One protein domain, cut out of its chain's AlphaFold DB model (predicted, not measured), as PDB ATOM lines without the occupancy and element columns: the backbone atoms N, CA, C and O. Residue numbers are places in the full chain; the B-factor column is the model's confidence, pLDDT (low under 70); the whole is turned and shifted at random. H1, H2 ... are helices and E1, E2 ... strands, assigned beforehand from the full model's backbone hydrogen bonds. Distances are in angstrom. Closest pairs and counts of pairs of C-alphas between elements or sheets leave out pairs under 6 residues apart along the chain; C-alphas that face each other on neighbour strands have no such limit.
ATOM      1  N   GLY A 310      57.097 128.131  84.735       92.38
ATOM      2  CA  GLY A 310      56.264 126.927  84.632       92.38
ATOM      3  C   GLY A 310      56.795 125.866  83.659       92.38
ATOM      4  O   GLY A 310      56.022 125.030  83.201       92.38
ATOM      5  N   VAL A 311      58.092 125.893  83.331       94.75
ATOM      6  CA  VAL A 311      58.739 124.902  82.456       94.75
ATOM      7  C   VAL A 311      59.534 123.881  83.270       94.75
ATOM      8  O   VAL A 311      60.083 124.199  84.324       94.75
ATOM      9  N   GLY A 312      59.603 122.641  82.782       93.56
ATOM     10  CA  GLY A 312      60.417 121.589  83.399       93.56
ATOM     11  C   GLY A 312      61.917 121.749  83.122       93.56
ATOM     12  O   GLY A 312      62.323 122.507  82.237       93.56
ATOM     13  N   ARG A 313      62.744 120.967  83.834       92.75
ATOM     14  CA  ARG A 313      64.216 120.971  83.701       92.75
ATOM     15  C   ARG A 313      64.684 120.818  82.247       92.75
ATOM     16  O   ARG A 313      65.585 121.537  81.830       92.75
ATOM     17  N   GLU A 314      64.049 119.938  81.469       91.75
ATOM     18  CA  GLU A 314      64.356 119.764  80.041       91.75
ATOM     19  C   GLU A 314      64.128 121.053  79.236       91.75
ATOM     20  O   GLU A 314      65.005 121.450  78.475       91.75
ATOM     21  N   GLY A 315      62.998 121.741  79.437       94.56
ATOM     22  CA  GLY A 315      62.679 122.982  78.725       94.56
ATOM     23  C   GLY A 315      63.705 124.084  78.990       94.56
ATOM     24  O   GLY A 315      64.165 124.732  78.051       94.56
ATOM     25  N   GLN A 316      64.138 124.238  80.247       96.69
ATOM     26  CA  GLN A 316      65.218 125.167  80.593       96.69
ATOM     27  C   GLN A 316      66.551 124.754  79.950       96.69
ATOM     28  O   GLN A 316      67.219 125.594  79.358       96.69
ATOM     29  N   MET A 317      66.917 123.466  79.980       95.44
ATOM     30  CA  MET A 317      68.148 122.978  79.339       95.44
ATOM     31  C   MET A 317      68.142 123.163  77.813       95.44
ATOM     32  O   MET A 317      69.196 123.439  77.240       95.44
ATOM     33  N   VAL A 318      66.985 123.026  77.155       96.25
ATOM     34  CA  VAL A 318      66.817 123.308  75.719       96.25
ATOM     35  C   VAL A 318      66.991 124.800  75.446       96.25
ATOM     36  O   VAL A 318      67.779 125.162  74.572       96.25
ATOM     37  N   PHE A 319      66.333 125.672  76.213       97.44
ATOM     38  CA  PHE A 319      66.495 127.122  76.089       97.44
ATOM     39  C   PHE A 319      67.955 127.558  76.289       97.44
ATOM     40  O   PHE A 319      68.531 128.215  75.423       97.44
ATOM     41  N   ASP A 320      68.591 127.101  77.372       96.38
ATOM     42  CA  ASP A 320      69.989 127.395  77.693       96.38
ATOM     43  C   ASP A 320      70.962 126.888  76.617       96.38
ATOM     44  O   ASP A 320      72.099 127.359  76.549       96.38
ATOM     45  N   ALA A 321      70.577 125.904  75.802       95.88
ATOM     46  CA  ALA A 321      71.371 125.420  74.678       95.88
ATOM     47  C   ALA A 321      71.140 126.252  73.401       95.88
ATOM     48  O   ALA A 321      72.105 126.595  72.716       95.88
ATOM     49  N   LEU A 322      69.890 126.633  73.116       96.31
ATOM     50  CA  LEU A 322      69.528 127.455  71.957       96.31
ATOM     51  C   LEU A 322      70.083 128.885  72.060       96.31
ATOM     52  O   LEU A 322      70.718 129.341  71.111       96.31
ATOM     53  N   ASP A 323      69.960 129.541  73.221       95.75
ATOM     54  CA  ASP A 323      70.406 130.930  73.476       95.75
ATOM     55  C   ASP A 323      71.923 131.150  73.273       95.75
ATOM     56  O   ASP A 323      72.403 132.275  73.143       95.75
ATOM     57  N   LYS A 324      72.706 130.065  73.201       95.06
ATOM     58  CA  LYS A 324      74.144 130.089  72.881       95.06
ATOM     59  C   LYS A 324      74.448 130.166  71.380       95.06
ATOM     60  O   LYS A 324      75.602 130.372  71.015       95.06
ATOM     61  N   THR A 325      73.457 129.933  70.518       95.06
ATOM     62  CA  THR A 325      73.647 129.740  69.065       95.06
ATOM     63  C   THR A 325      72.654 130.511  68.200       95.06
ATOM     64  O   THR A 325      72.967 130.822  67.052       95.06
ATOM     65  N   LEU A 326      71.471 130.826  68.732       95.44
ATOM     66  CA  LEU A 326      70.370 131.472  68.028       95.44
ATOM     67  C   LEU A 326      69.706 132.499  68.962       95.44
ATOM     68  O   LEU A 326      69.531 132.203  70.145       95.44
ATOM     69  N   PRO A 327      69.297 133.682  68.466       95.88
ATOM     70  CA  PRO A 327      68.572 134.647  69.284       95.88
ATOM     71  C   PRO A 327      67.207 134.064  69.666       95.88
ATOM     72  O   PRO A 327      66.413 133.707  68.788       95.88
ATOM     73  N   CYS A 328      66.929 133.956  70.965       96.75
ATOM     74  CA  CYS A 328      65.671 133.408  71.461       96.75
ATOM     75  C   CYS A 328      65.174 134.103  72.737       96.75
ATOM     76  O   CYS A 328      65.899 134.859  73.382       96.75
ATOM     77  N   ARG A 329      63.903 133.877  73.082       96.25
ATOM     78  CA  ARG A 329      63.281 134.334  74.336       96.25
ATOM     79  C   ARG A 329      62.183 133.379  74.794       96.25
ATOM     80  O   ARG A 329      61.586 132.679  73.977       96.25
ATOM     81  N   TRP A 330      61.859 133.422  76.080       97.25
ATOM     82  CA  TRP A 330      60.631 132.820  76.594       97.25
ATOM     83  C   TRP A 330      59.389 133.623  76.193       97.25
ATOM     84  O   TRP A 330      59.397 134.856  76.190       97.25
ATOM     85  N   HIS A 331      58.300 132.913  75.912       95.81
ATOM     86  CA  HIS A 331      56.954 133.451  75.761       95.81
ATOM     87  C   HIS A 331      55.970 132.505  76.461       95.81
ATOM     88  O   HIS A 331      55.594 131.461  75.930       95.81
ATOM     89  N   GLN A 332      55.609 132.848  77.701       93.81
ATOM     90  CA  GLN A 332      55.005 131.919  78.667       93.81
ATOM     91  C   GLN A 332      55.857 130.637  78.801       93.81
ATOM     92  O   GLN A 332      56.984 130.712  79.288       93.81
ATOM     93  N   THR A 333      55.344 129.489  78.353       95.81
ATOM     94  CA  THR A 333      56.013 128.178  78.347       95.81
ATOM     95  C   THR A 333      56.662 127.825  77.001       95.81
ATOM     96  O   THR A 333      57.332 126.796  76.901       95.81
ATOM     97  N   HIS A 334      56.485 128.654  75.969       96.62
ATOM     98  CA  HIS A 334      57.040 128.456  74.628       96.62
ATOM     99  C   HIS A 334      58.386 129.179  74.483       96.62
ATOM    100  O   HIS A 334      58.613 130.216  75.110       96.62
ATOM    101  N   ILE A 335      59.264 128.666  73.619       97.50
ATOM    102  CA  ILE A 335      60.499 129.357  73.223       97.50
ATOM    103  C   ILE A 335      60.263 129.988  71.850       97.50
ATOM    104  O   ILE A 335      59.886 129.292  70.910       97.50
ATOM    105  N   ILE A 336      60.495 131.294  71.728       97.44
ATOM    106  CA  ILE A 336      60.488 132.009  70.447       97.44
ATOM    107  C   ILE A 336      61.930 132.127  69.965       97.44
ATOM    108  O   ILE A 336      62.775 132.628  70.706       97.44
ATOM    109  N   VAL A 337      62.212 131.693  68.740       97.50
ATOM    110  CA  VAL A 337      63.543 131.706  68.117       97.50
ATOM    111  C   VAL A 337      63.500 132.551  66.845       97.50
ATOM    112  O   VAL A 337      62.592 132.394  66.030       97.50
ATOM    113  N   MET A 338      64.474 133.452  66.676       95.50
ATOM    114  CA  MET A 338      64.553 134.397  65.545       95.50
ATOM    115  C   MET A 338      63.253 135.196  65.313       95.50
ATOM    116  O   MET A 338      62.893 135.467  64.173       95.50
ATOM    117  N   ASP A 339      62.537 135.525  66.397       94.69
ATOM    118  CA  ASP A 339      61.226 136.202  66.447       94.69
ATOM    119  C   ASP A 339      60.039 135.488  65.761       94.69
ATOM    120  O   ASP A 339      58.904 135.657  66.205       94.69
ATOM    121  N   ASP A 340      60.288 134.650  64.754       94.31
ATOM    122  CA  ASP A 340      59.284 134.016  63.891       94.31
ATOM    123  C   ASP A 340      58.927 132.563  64.251       94.31
ATOM    124  O   ASP A 340      57.884 132.068  63.822       94.31
ATOM    125  N   ILE A 341      59.792 131.845  64.973       96.88
ATOM    126  CA  ILE A 341      59.686 130.386  65.135       96.88
ATOM    127  C   ILE A 341      59.300 130.049  66.575       96.88
ATOM    128  O   ILE A 341      59.988 130.440  67.515       96.88
ATOM    129  N   VAL A 342      58.213 129.298  66.751       97.50
ATOM    130  CA  VAL A 342      57.670 128.900  68.055       97.50
ATOM    131  C   VAL A 342      58.024 127.443  68.334       97.50
ATOM    132  O   VAL A 342      57.655 126.553  67.571       97.50
ATOM    133  N   ILE A 343      58.695 127.183  69.454       97.12
ATOM    134  CA  ILE A 343      58.936 125.838  69.981       97.12
ATOM    135  C   ILE A 343      58.037 125.636  71.203       97.12
ATOM    136  O   ILE A 343      58.220 126.275  72.243       97.12
ATOM    137  N   SER A 344      57.069 124.734  71.078       96.31
ATOM    138  CA  SER A 344      56.159 124.349  72.163       96.31
ATOM    139  C   SER A 344      56.679 123.127  72.918       96.31
ATOM    140  O   SER A 344      57.402 122.312  72.343       96.31
ATOM    141  N   ALA A 345      56.262 122.942  74.175       93.31
ATOM    142  CA  ALA A 345      56.417 121.664  74.878       93.31
ATOM    143  C   ALA A 345      55.830 120.507  74.025       93.31
ATOM    144  O   ALA A 345      54.789 120.714  73.395       93.31
ATOM    145  N   PRO A 346      56.465 119.318  73.953       94.31
ATOM    146  CA  PRO A 346      57.616 118.844  74.735       94.31
ATOM    147  C   PRO A 346      58.995 119.219  74.145       94.31
ATOM    148  O   PRO A 346      59.968 118.495  74.322       94.31
ATOM    149  N   TYR A 347      59.093 120.356  73.450       94.94
ATOM    150  CA  TYR A 347      60.333 120.945  72.927       94.94
ATOM    151  C   TYR A 347      61.078 120.047  71.929       94.94
ATOM    152  O   TYR A 347      62.304 120.019  71.907       94.94
ATOM    153  N   VAL A 348      60.340 119.313  71.095       94.50
ATOM    154  CA  VAL A 348      60.855 118.374  70.085       94.50
ATOM    155  C   VAL A 348      60.861 119.009  68.686       94.50
ATOM    156  O   VAL A 348      60.099 119.944  68.452       94.50
ATOM    157  N   PRO A 349      61.642 118.501  67.708       92.69
ATOM    158  CA  PRO A 349      61.615 119.009  66.329       92.69
ATOM    159  C   PRO A 349      60.217 119.029  65.680       92.69
ATOM    160  O   PRO A 349      59.929 119.913  64.881       92.69
ATOM    161  N   SER A 350      59.319 118.114  66.062       93.12
ATOM    162  CA  SER A 350      57.922 118.086  65.599       93.12
ATOM    163  C   SER A 350      56.980 119.073  66.311       93.12
ATOM    164  O   SER A 350      55.846 119.233  65.871       93.12
ATOM    165  N   SER A 351      57.424 119.757  67.374       93.75
ATOM    166  CA  SER A 351      56.678 120.830  68.058       93.75
ATOM    167  C   SER A 351      57.239 122.231  67.761       93.75
ATOM    168  O   SER A 351      56.942 123.184  68.488       93.75
ATOM    169  N   VAL A 352      58.028 122.350  66.685       96.00
ATOM    170  CA  VAL A 352      58.527 123.608  66.108       96.00
ATOM    171  C   VAL A 352      57.596 124.058  64.977       96.00
ATOM    172  O   VAL A 352      57.430 123.344  63.987       96.00
ATOM    173  N   SER A 353      57.025 125.256  65.082       95.50
ATOM    174  CA  SER A 353      56.089 125.821  64.101       95.50
ATOM    175  C   SER A 353      56.405 127.282  63.760       95.50
ATOM    176  O   SER A 353      57.141 127.960  64.476       95.50
ATOM    177  N   VAL A 354      55.848 127.777  62.651       95.31
ATOM    178  CA  VAL A 354      55.863 129.203  62.280       95.31
ATOM    179  C   VAL A 354      54.410 129.684  62.218       95.31
ATOM    180  O   VAL A 354      53.621 129.092  61.474       95.31
ATOM    181  N   PRO A 355      54.007 130.727  62.966       92.00
ATOM    182  CA  PRO A 355      52.640 131.235  62.928       92.00
ATOM    183  C   PRO A 355      52.212 131.614  61.503       92.00
ATOM    184  O   PRO A 355      52.906 132.352  60.804       92.00
ATOM    185  N   GLY A 356      51.061 131.095  61.070       89.06
ATOM    186  CA  GLY A 356      50.512 131.342  59.733       89.06
ATOM    187  C   GLY A 356      51.085 130.481  58.599       89.06
ATOM    188  O   GLY A 356      50.706 130.705  57.453       89.06
ATOM    189  N   ILE A 357      51.958 129.498  58.871       90.00
ATOM    190  CA  ILE A 357      52.440 128.542  57.854       90.00
ATOM    191  C   ILE A 357      52.356 127.104  58.407       90.00
ATOM    192  O   ILE A 357      52.987 126.816  59.425       90.00
ATOM    193  N   PRO A 358      51.607 126.179  57.770       91.12
ATOM    194  CA  PRO A 358      51.527 124.790  58.220       91.12
ATOM    195  C   PRO A 358      52.836 124.030  57.953       91.12
ATOM    196  O   PRO A 358      53.531 124.288  56.967       91.12
ATOM    197  N   THR A 359      53.152 123.066  58.818       90.19
ATOM    198  CA  THR A 359      54.442 122.354  58.849       90.19
ATOM    199  C   THR A 359      54.789 121.647  57.537       90.19
ATOM    200  O   THR A 359      55.942 121.684  57.113       90.19
ATOM    201  N   ASP A 360      53.802 121.081  56.843       89.62
ATOM    202  CA  ASP A 360      54.019 120.389  55.567       89.62
ATOM    203  C   ASP A 360      54.520 121.356  54.481       89.62
ATOM    204  O   ASP A 360      55.447 121.043  53.732       89.62
ATOM    205  N   LEU A 361      53.975 122.581  54.453       90.06
ATOM    206  CA  LEU A 361      54.450 123.642  53.564       90.06
ATOM    207  C   LEU A 361      55.794 124.216  54.028       90.06
ATOM    208  O   LEU A 361      56.614 124.546  53.178       90.06
ATOM    209  N   LEU A 362      56.067 124.299  55.337       91.38
ATOM    210  CA  LEU A 362      57.405 124.668  55.826       91.38
ATOM    211  C   LEU A 362      58.471 123.676  55.344       91.38
ATOM    212  O   LEU A 362      59.541 124.110  54.932       91.38
ATOM    213  N   SER A 363      58.169 122.376  55.332       91.25
ATOM    214  CA  SER A 363      59.067 121.352  54.788       91.25
ATOM    215  C   SER A 363      59.289 121.543  53.281       91.25
ATOM    216  O   SER A 363      60.424 121.729  52.840       91.25
ATOM    217  N   LEU A 364      58.202 121.628  52.502       90.44
ATOM    218  CA  LEU A 364      58.223 121.808  51.044       90.44
ATOM    219  C   LEU A 364      59.051 123.040  50.616       90.44
ATOM    220  O   LEU A 364      59.988 122.946  49.819       90.44
ATOM    221  N   LEU A 365      58.777 124.196  51.233       90.56
ATOM    222  CA  LEU A 365      59.484 125.456  50.976       90.56
ATOM    223  C   LEU A 365      60.953 125.433  51.442       90.56
ATOM    224  O   LEU A 365      61.758 126.231  50.951       90.56
ATOM    225  N   ALA A 366      61.317 124.557  52.383       90.25
ATOM    226  CA  ALA A 366      62.682 124.415  52.891       90.25
ATOM    227  C   ALA A 366      63.548 123.430  52.080       90.25
ATOM    228  O   ALA A 366      64.779 123.494  52.180       90.25
ATOM    229  N   GLU A 367      62.941 122.559  51.267       89.88
ATOM    230  CA  GLU A 367      63.618 121.878  50.149       89.88
ATOM    231  C   GLU A 367      63.661 122.750  48.881       89.88
ATOM    232  O   GLU A 367      64.527 122.568  48.027       89.88
ATOM    233  N   GLY A 368      62.788 123.759  48.790       83.12
ATOM    234  CA  GLY A 368      62.717 124.695  47.663       83.12
ATOM    235  C   GLY A 368      61.718 124.289  46.580       83.12
ATOM    236  O   GLY A 368      61.700 124.903  45.514       83.12
ATOM    237  N   GLU A 369      60.879 123.291  46.852       82.38
ATOM    238  CA  GLU A 369      59.778 122.901  45.978       82.38
ATOM    239  C   GLU A 369      58.641 123.936  46.058       82.38
ATOM    240  O   GLU A 369      58.263 124.416  47.131       82.38
ATOM    241  N   THR A 370      58.116 124.340  44.901       74.19
ATOM    242  CA  THR A 370      57.053 125.349  44.819       74.19
ATOM    243  C   THR A 370      55.698 124.735  45.176       74.19
ATOM    244  O   THR A 370      55.291 123.780  44.510       74.19
ATOM    245  N   PRO A 371      54.948 125.283  46.152       74.38
ATOM    246  CA  PRO A 371      53.615 124.789  46.480       74.38
ATOM    247  C   PRO A 371      52.638 125.058  45.328       74.38
ATOM    248  O   PRO A 371      52.890 125.889  44.451       74.38
ATOM    249  N   SER A 372      51.479 124.394  45.350       75.19
ATOM    250  CA  SER A 372      50.448 124.596  44.327       75.19
ATOM    251  C   SER A 372      50.050 126.074  44.231       75.19
ATOM    252  O   SER A 372      49.959 126.762  45.248       75.19
ATOM    253  N   ALA A 373      49.746 126.569  43.026       68.25
ATOM    254  CA  ALA A 373      49.476 127.991  42.782       68.25
ATOM    255  C   ALA A 373      48.411 128.599  43.723       68.25
ATOM    256  O   ALA A 373      48.531 129.760  44.108       68.25
ATOM    257  N   LYS A 374      47.420 127.800  44.157       69.62
ATOM    258  CA  LYS A 374      46.387 128.196  45.137       69.62
ATOM    259  C   LYS A 374      46.929 128.395  46.562       69.62
ATOM    260  O   LYS A 374      46.447 129.263  47.280       69.62
ATOM    261  N   GLN A 375      47.920 127.603  46.971       71.44
ATOM    262  CA  GLN A 375      48.617 127.744  48.257       71.44
ATOM    263  C   GLN A 375      49.612 128.910  48.201       71.44
ATOM    264  O   GLN A 375      49.691 129.698  49.141       71.44
ATOM    265  N   GLN A 376      50.298 129.088  47.064       68.75
ATOM    266  CA  GLN A 376      51.197 130.220  46.817       68.75
ATOM    267  C   GLN A 376      50.492 131.582  46.987       68.75
ATOM    268  O   GLN A 376      51.127 132.536  47.424       68.75
ATOM    269  N   THR A 377      49.184 131.679  46.703       66.62
ATOM    270  CA  THR A 377      48.403 132.922  46.884       66.62
ATOM    271  C   THR A 377      48.091 133.263  48.349       66.62
ATOM    272  O   THR A 377      47.722 134.397  48.633       66.62
ATOM    273  N   GLN A 378      48.200 132.305  49.277       74.56
ATOM    274  CA  GLN A 378      47.829 132.482  50.692       74.56
ATOM    275  C   GLN A 378      49.034 132.563  51.644       74.56
ATOM    276  O   GLN A 378      48.859 132.813  52.835       74.56
ATOM    277  N   LEU A 379      50.256 132.353  51.146       79.50
ATOM    278  CA  LEU A 379      51.461 132.361  51.974       79.50
ATOM    279  C   LEU A 379      51.923 133.795  52.300       79.50
ATOM    280  O   LEU A 379      51.990 134.637  51.401       79.50
ATOM    281  N   PRO A 380      52.301 134.088  53.560       81.00
ATOM    282  CA  PRO A 380      52.800 135.405  53.942       81.00
ATOM    283  C   PRO A 380      54.144 135.719  53.268       81.00
ATOM    284  O   PRO A 380      54.968 134.833  53.013       81.00
ATOM    285  N   GLN A 381      54.394 137.005  53.011       81.62
ATOM    286  CA  GLN A 381      55.624 137.459  52.362       81.62
ATOM    287  C   GLN A 381      56.864 136.984  53.140       81.62
ATOM    288  O   GLN A 381      56.958 137.133  54.357       81.62
ATOM    289  N   GLY A 382      57.819 136.379  52.428       86.69
ATOM    290  CA  GLY A 382      59.028 135.806  53.029       86.69
ATOM    291  C   GLY A 382      58.893 134.374  53.568       86.69
ATOM    292  O   GLY A 382      59.865 133.872  54.127       86.69
ATOM    293  N   ALA A 383      57.760 133.682  53.366       89.88
ATOM    294  CA  ALA A 383      57.536 132.301  53.825       89.88
ATOM    295  C   ALA A 383      58.703 131.330  53.538       89.88
ATOM    296  O   ALA A 383      59.102 130.580  54.424       89.88
ATOM    297  N   ALA A 384      59.314 131.382  52.347       90.19
ATOM    298  CA  ALA A 384      60.458 130.527  51.994       90.19
ATOM    299  C   ALA A 384      61.746 130.847  52.787       90.19
ATOM    300  O   ALA A 384      62.583 129.970  52.996       90.19
ATOM    301  N   GLY A 385      61.903 132.082  53.272       92.50
ATOM    302  CA  GLY A 385      62.949 132.440  54.233       92.50
ATOM    303  C   GLY A 385      62.670 131.818  55.601       92.50
ATOM    304  O   GLY A 385      63.524 131.113  56.139       92.50
ATOM    305  N   LYS A 386      61.440 131.984  56.110       93.94
ATOM    306  CA  LYS A 386      61.007 131.407  57.395       93.94
ATOM    307  C   LYS A 386      61.102 129.878  57.405       93.94
ATOM    308  O   LYS A 386      61.548 129.311  58.394       93.94
ATOM    309  N   ALA A 387      60.786 129.218  56.290       94.31
ATOM    310  CA  ALA A 387      60.952 127.777  56.090       94.31
ATOM    311  C   ALA A 387      62.417 127.313  56.234       94.31
ATOM    312  O   ALA A 387      62.704 126.342  56.936       94.31
ATOM    313  N   ARG A 388      63.374 128.043  55.642       94.88
ATOM    314  CA  ARG A 388      64.815 127.756  55.787       94.88
ATOM    315  C   ARG A 388      65.290 127.948  57.227       94.88
ATOM    316  O   ARG A 388      65.998 127.087  57.750       94.88
ATOM    317  N   SER A 389      64.865 129.027  57.887       95.06
ATOM    318  CA  SER A 389      65.161 129.265  59.305       95.06
ATOM    319  C   SER A 389      64.535 128.196  60.210       95.06
ATOM    320  O   SER A 389      65.215 127.688  61.094       95.06
ATOM    321  N   TRP A 390      63.294 127.774  59.948       96.19
ATOM    322  CA  TRP A 390      62.623 126.669  60.643       96.19
ATOM    323  C   TRP A 390      63.417 125.359  60.522       96.19
ATOM    324  O   TRP A 390      63.756 124.755  61.538       96.19
ATOM    325  N   LYS A 391      63.840 124.977  59.309       95.62
ATOM    326  CA  LYS A 391      64.681 123.789  59.070       95.62
ATOM    327  C   LYS A 391      66.035 123.873  59.789       95.62
ATOM    328  O   LYS A 391      66.512 122.869  60.324       95.62
ATOM    329  N   GLN A 392      66.639 125.062  59.867       95.38
ATOM    330  CA  GLN A 392      67.844 125.298  60.669       95.38
ATOM    331  C   GLN A 392      67.574 125.139  62.176       95.38
ATOM    332  O   GLN A 392      68.346 124.454  62.848       95.38
ATOM    333  N   VAL A 393      66.485 125.709  62.705       96.44
ATOM    334  CA  VAL A 393      66.093 125.572  64.120       96.44
ATOM    335  C   VAL A 393      65.837 124.111  64.478       96.44
ATOM    336  O   VAL A 393      66.385 123.644  65.472       96.44
ATOM    337  N   CYS A 394      65.101 123.356  63.657       95.94
ATOM    338  CA  CYS A 394      64.861 121.926  63.873       95.94
ATOM    339  C   CYS A 394      66.174 121.130  63.963       95.94
ATOM    340  O   CYS A 394      66.351 120.342  64.893       95.94
ATOM    341  N   LYS A 395      67.130 121.390  63.058       96.62
ATOM    342  CA  LYS A 395      68.453 120.741  63.050       96.62
ATOM    343  C   LYS A 395      69.302 121.086  64.283       96.62
ATOM    344  O   LYS A 395      69.985 120.216  64.821       96.62
ATOM    345  N   VAL A 396      69.277 122.343  64.736       96.50
ATOM    346  CA  VAL A 396      69.987 122.768  65.960       96.50
ATOM    347  C   VAL A 396      69.327 122.161  67.202       96.50
ATOM    348  O   VAL A 396      70.025 121.605  68.048       96.50
ATOM    349  N   LEU A 397      67.994 122.192  67.280       96.50
ATOM    350  CA  LEU A 397      67.214 121.616  68.376       96.50
ATOM    351  C   LEU A 397      67.448 120.108  68.517       96.50
ATOM    352  O   LEU A 397      67.678 119.633  69.625       96.50
ATOM    353  N   GLU A 398      67.441 119.352  67.418       96.31
ATOM    354  CA  GLU A 398      67.759 117.919  67.434       96.31
ATOM    355  C   GLU A 398      69.183 117.663  67.959       96.31
ATOM    356  O   GLU A 398      69.388 116.822  68.840       96.31
ATOM    357  N   GLY A 399      70.162 118.435  67.471       96.00
ATOM    358  CA  GLY A 399      71.557 118.348  67.899       96.00
ATOM    359  C   GLY A 399      71.762 118.650  69.386       96.00
ATOM    360  O   GLY A 399      72.493 117.921  70.063       96.00
ATOM    361  N   GLU A 400      71.106 119.682  69.920       95.88
ATOM    362  CA  GLU A 400      71.180 120.019  71.345       95.88
ATOM    363  C   GLU A 400      70.377 119.054  72.221       95.88
ATOM    364  O   GLU A 400      70.901 118.614  73.244       95.88
ATOM    365  N   ARG A 401      69.177 118.612  71.811       94.25
ATOM    366  CA  ARG A 401      68.444 117.560  72.539       94.25
ATOM    367  C   ARG A 401      69.260 116.281  72.647       94.25
ATOM    368  O   ARG A 401      69.350 115.725  73.733       94.25
ATOM    369  N   LYS A 402      69.929 115.846  71.573       94.75
ATOM    370  CA  LYS A 402      70.798 114.659  71.613       94.75
ATOM    371  C   LYS A 402      71.929 114.806  72.641       94.75
ATOM    372  O   LYS A 402      72.229 113.846  73.348       94.75
ATOM    373  N   LYS A 403      72.509 116.003  72.791       94.31
ATOM    374  CA  LYS A 403      73.499 116.307  73.845       94.31
ATOM    375  C   LYS A 403      72.866 116.331  75.243       94.31
ATOM    376  O   LYS A 403      73.467 115.813  76.179       94.31
ATOM    377  N   ILE A 404      71.676 116.913  75.392       93.12
ATOM    378  CA  ILE A 404      70.932 116.988  76.661       93.12
ATOM    379  C   ILE A 404      70.558 115.584  77.149       93.12
ATOM    380  O   ILE A 404      70.878 115.251  78.286       93.12
ATOM    381  N   SER A 405      69.994 114.728  76.291       91.25
ATOM    382  CA  SER A 405      69.662 113.339  76.632       91.25
ATOM    383  C   SER A 405      70.887 112.535  77.072       91.25
ATOM    384  O   SER A 405      70.797 111.780  78.033       91.25
ATOM    385  N   VAL A 406      72.046 112.724  76.426       93.06
ATOM    386  CA  VAL A 406      73.304 112.068  76.838       93.06
ATOM    387  C   VAL A 406      73.781 112.562  78.210       93.06
ATOM    388  O   VAL A 406      74.220 111.746  79.015       93.06
ATOM    389  N   ARG A 407      73.659 113.864  78.520       90.56
ATOM    390  CA  ARG A 407      73.980 114.388  79.863       90.56
ATOM    391  C   ARG A 407      73.023 113.845  80.922       90.56
ATOM    392  O   ARG A 407      73.487 113.333  81.931       90.56
ATOM    393  N   LEU A 408      71.714 113.878  80.674       87.56
ATOM    394  CA  LEU A 408      70.701 113.360  81.601       87.56
ATOM    395  C   LEU A 408      70.865 111.850  81.853       87.56
ATOM    396  O   LEU A 408      70.721 111.403  82.987       87.56
ATOM    397  N   ALA A 409      71.229 111.071  80.829       89.62
ATOM    398  CA  ALA A 409      71.523 109.642  80.962       89.62
ATOM    399  C   ALA A 409      72.847 109.340  81.694       89.62
ATOM    400  O   ALA A 409      73.019 108.229  82.194       89.62
ATOM    401  N   ALA A 410      73.777 110.299  81.758       89.06
ATOM    402  CA  ALA A 410      74.987 110.198  82.574       89.06
ATOM    403  C   ALA A 410      74.725 110.622  84.031       89.06
ATOM    404  O   ALA A 410      75.162 109.939  84.950       89.06
ATOM    405  N   GLU A 411      73.975 111.708  84.240       84.38
ATOM    406  CA  GLU A 411      73.570 112.193  85.567       84.38
ATOM    407  C   GLU A 411      72.670 111.191  86.303       84.38
ATOM    408  O   GLU A 411      72.872 110.947  87.483       84.38
ATOM    409  N   GLY A 412      71.711 110.564  85.610       75.19
ATOM    410  CA  GLY A 412      70.821 109.539  86.174       75.19
ATOM    411  C   GLY A 412      71.460 108.155  86.357       75.19
ATOM    412  O   GLY A 412      70.736 107.168  86.479       75.19
ATOM    413  N   LYS A 413      72.795 108.065  86.307       56.19
ATOM    414  CA  LYS A 413      73.580 106.831  86.490       56.19
ATOM    415  C   LYS A 413      74.678 106.984  87.561       56.19
ATOM    416  O   LYS A 413      75.578 106.145  87.632       56.19
TER     417      LYS A 413
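AT A GLANCE: This is residues 310 to 413 of the 414 residues of the protein "AD domain-containing protein" of Ceraceosorus guamensis (UniProt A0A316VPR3). One long helix, H4, makes the long axis of a rod, and a small curtain of three antiparallel strands with helix H1 over it packs on its middle stretch. H2 crosses H4 near H4's first residues, and the short H3 lies beyond H2 in the linking loops at that end of the rod, while the last residues of H4 make the other end. The printed part has 104 residues, with four named helices and three named strands in the order H1 E1 E2 E3 H2 H3 H4; the sheet order is E1 - E2 - E3, antiparallel, and the class is mostly helix. The whole is only just compact, close to loose, with a radius of gyration of the C-alphas of 15.1 A and spans of 54 by 25 by 20 A.

IN THESE COORDINATES: H1 is residues 313 to 322, 14.4 A long, and begins at C-alpha 313, (64.216, 120.971, 83.701). Strands E1, residues 328 to 331, E2, residues 334 to 337, and E3, residues 341 to 343, measure 9.7, 9.8 and 6.7 A. H2 is residues 359 to 367, 12.7 A, and H3 is residues 373 to 376, 4.9 A. H4 is residues 383 to 411, 40.9 A, from C-alpha 383 at (57.536, 132.301, 53.825) to C-alpha 411 at (73.570, 112.193, 85.567).

HOW THE PARTS SIT: The sheet is a meander, each strand the antiparallel neighbour of the one before. In the hairpin E1 and E2, N 329 and O 336 are 2.9 A apart, within hydrogen-bond range. In the hairpin E2 and E3, N 337 and O 341 are 2.8 A apart. Residues 342 to 343 of E3 also pair, antiparallel, with residues 352 to 353. H1 and H4 with this sheet form two layers, helices on one face of a sheet. H1 has a height over the sheet of 10.1 A and runs along the strands, at 4 degrees to E2 on the local plane. H4 is on the sheet too; its closest C-alphas to E3 are those of Trp 390 and Ile 341, 6.5 A. With residues 396 to 404 alone, H4 touches H1 at a steep tilt of 52 degrees, opposite ways; the C-alphas of Ala 321 and Glu 400 are closest, 6.3 A. With residues 383 to 391 alone, H4 touches H2, about perpendicular at 76 degrees; the C-alphas of Leu 362 and Ala 387 are closest, 4.7 A. H3 is apart from H2 and H4. In H1, H2 and H4 every O i to N i+4 pair is within hydrogen-bond range; H3 is too short for such a pair.

THE WHOLE: The two C-alphas farthest apart, those of Ala 373 and Lys 413, are 54.2 A apart. The printed part has no cut. The link from E3 to H2, 15 residues, is long. The mean pLDDT of the printed part is 90.8; residues 373 to 374, 376 to 377 and 413 are under 70.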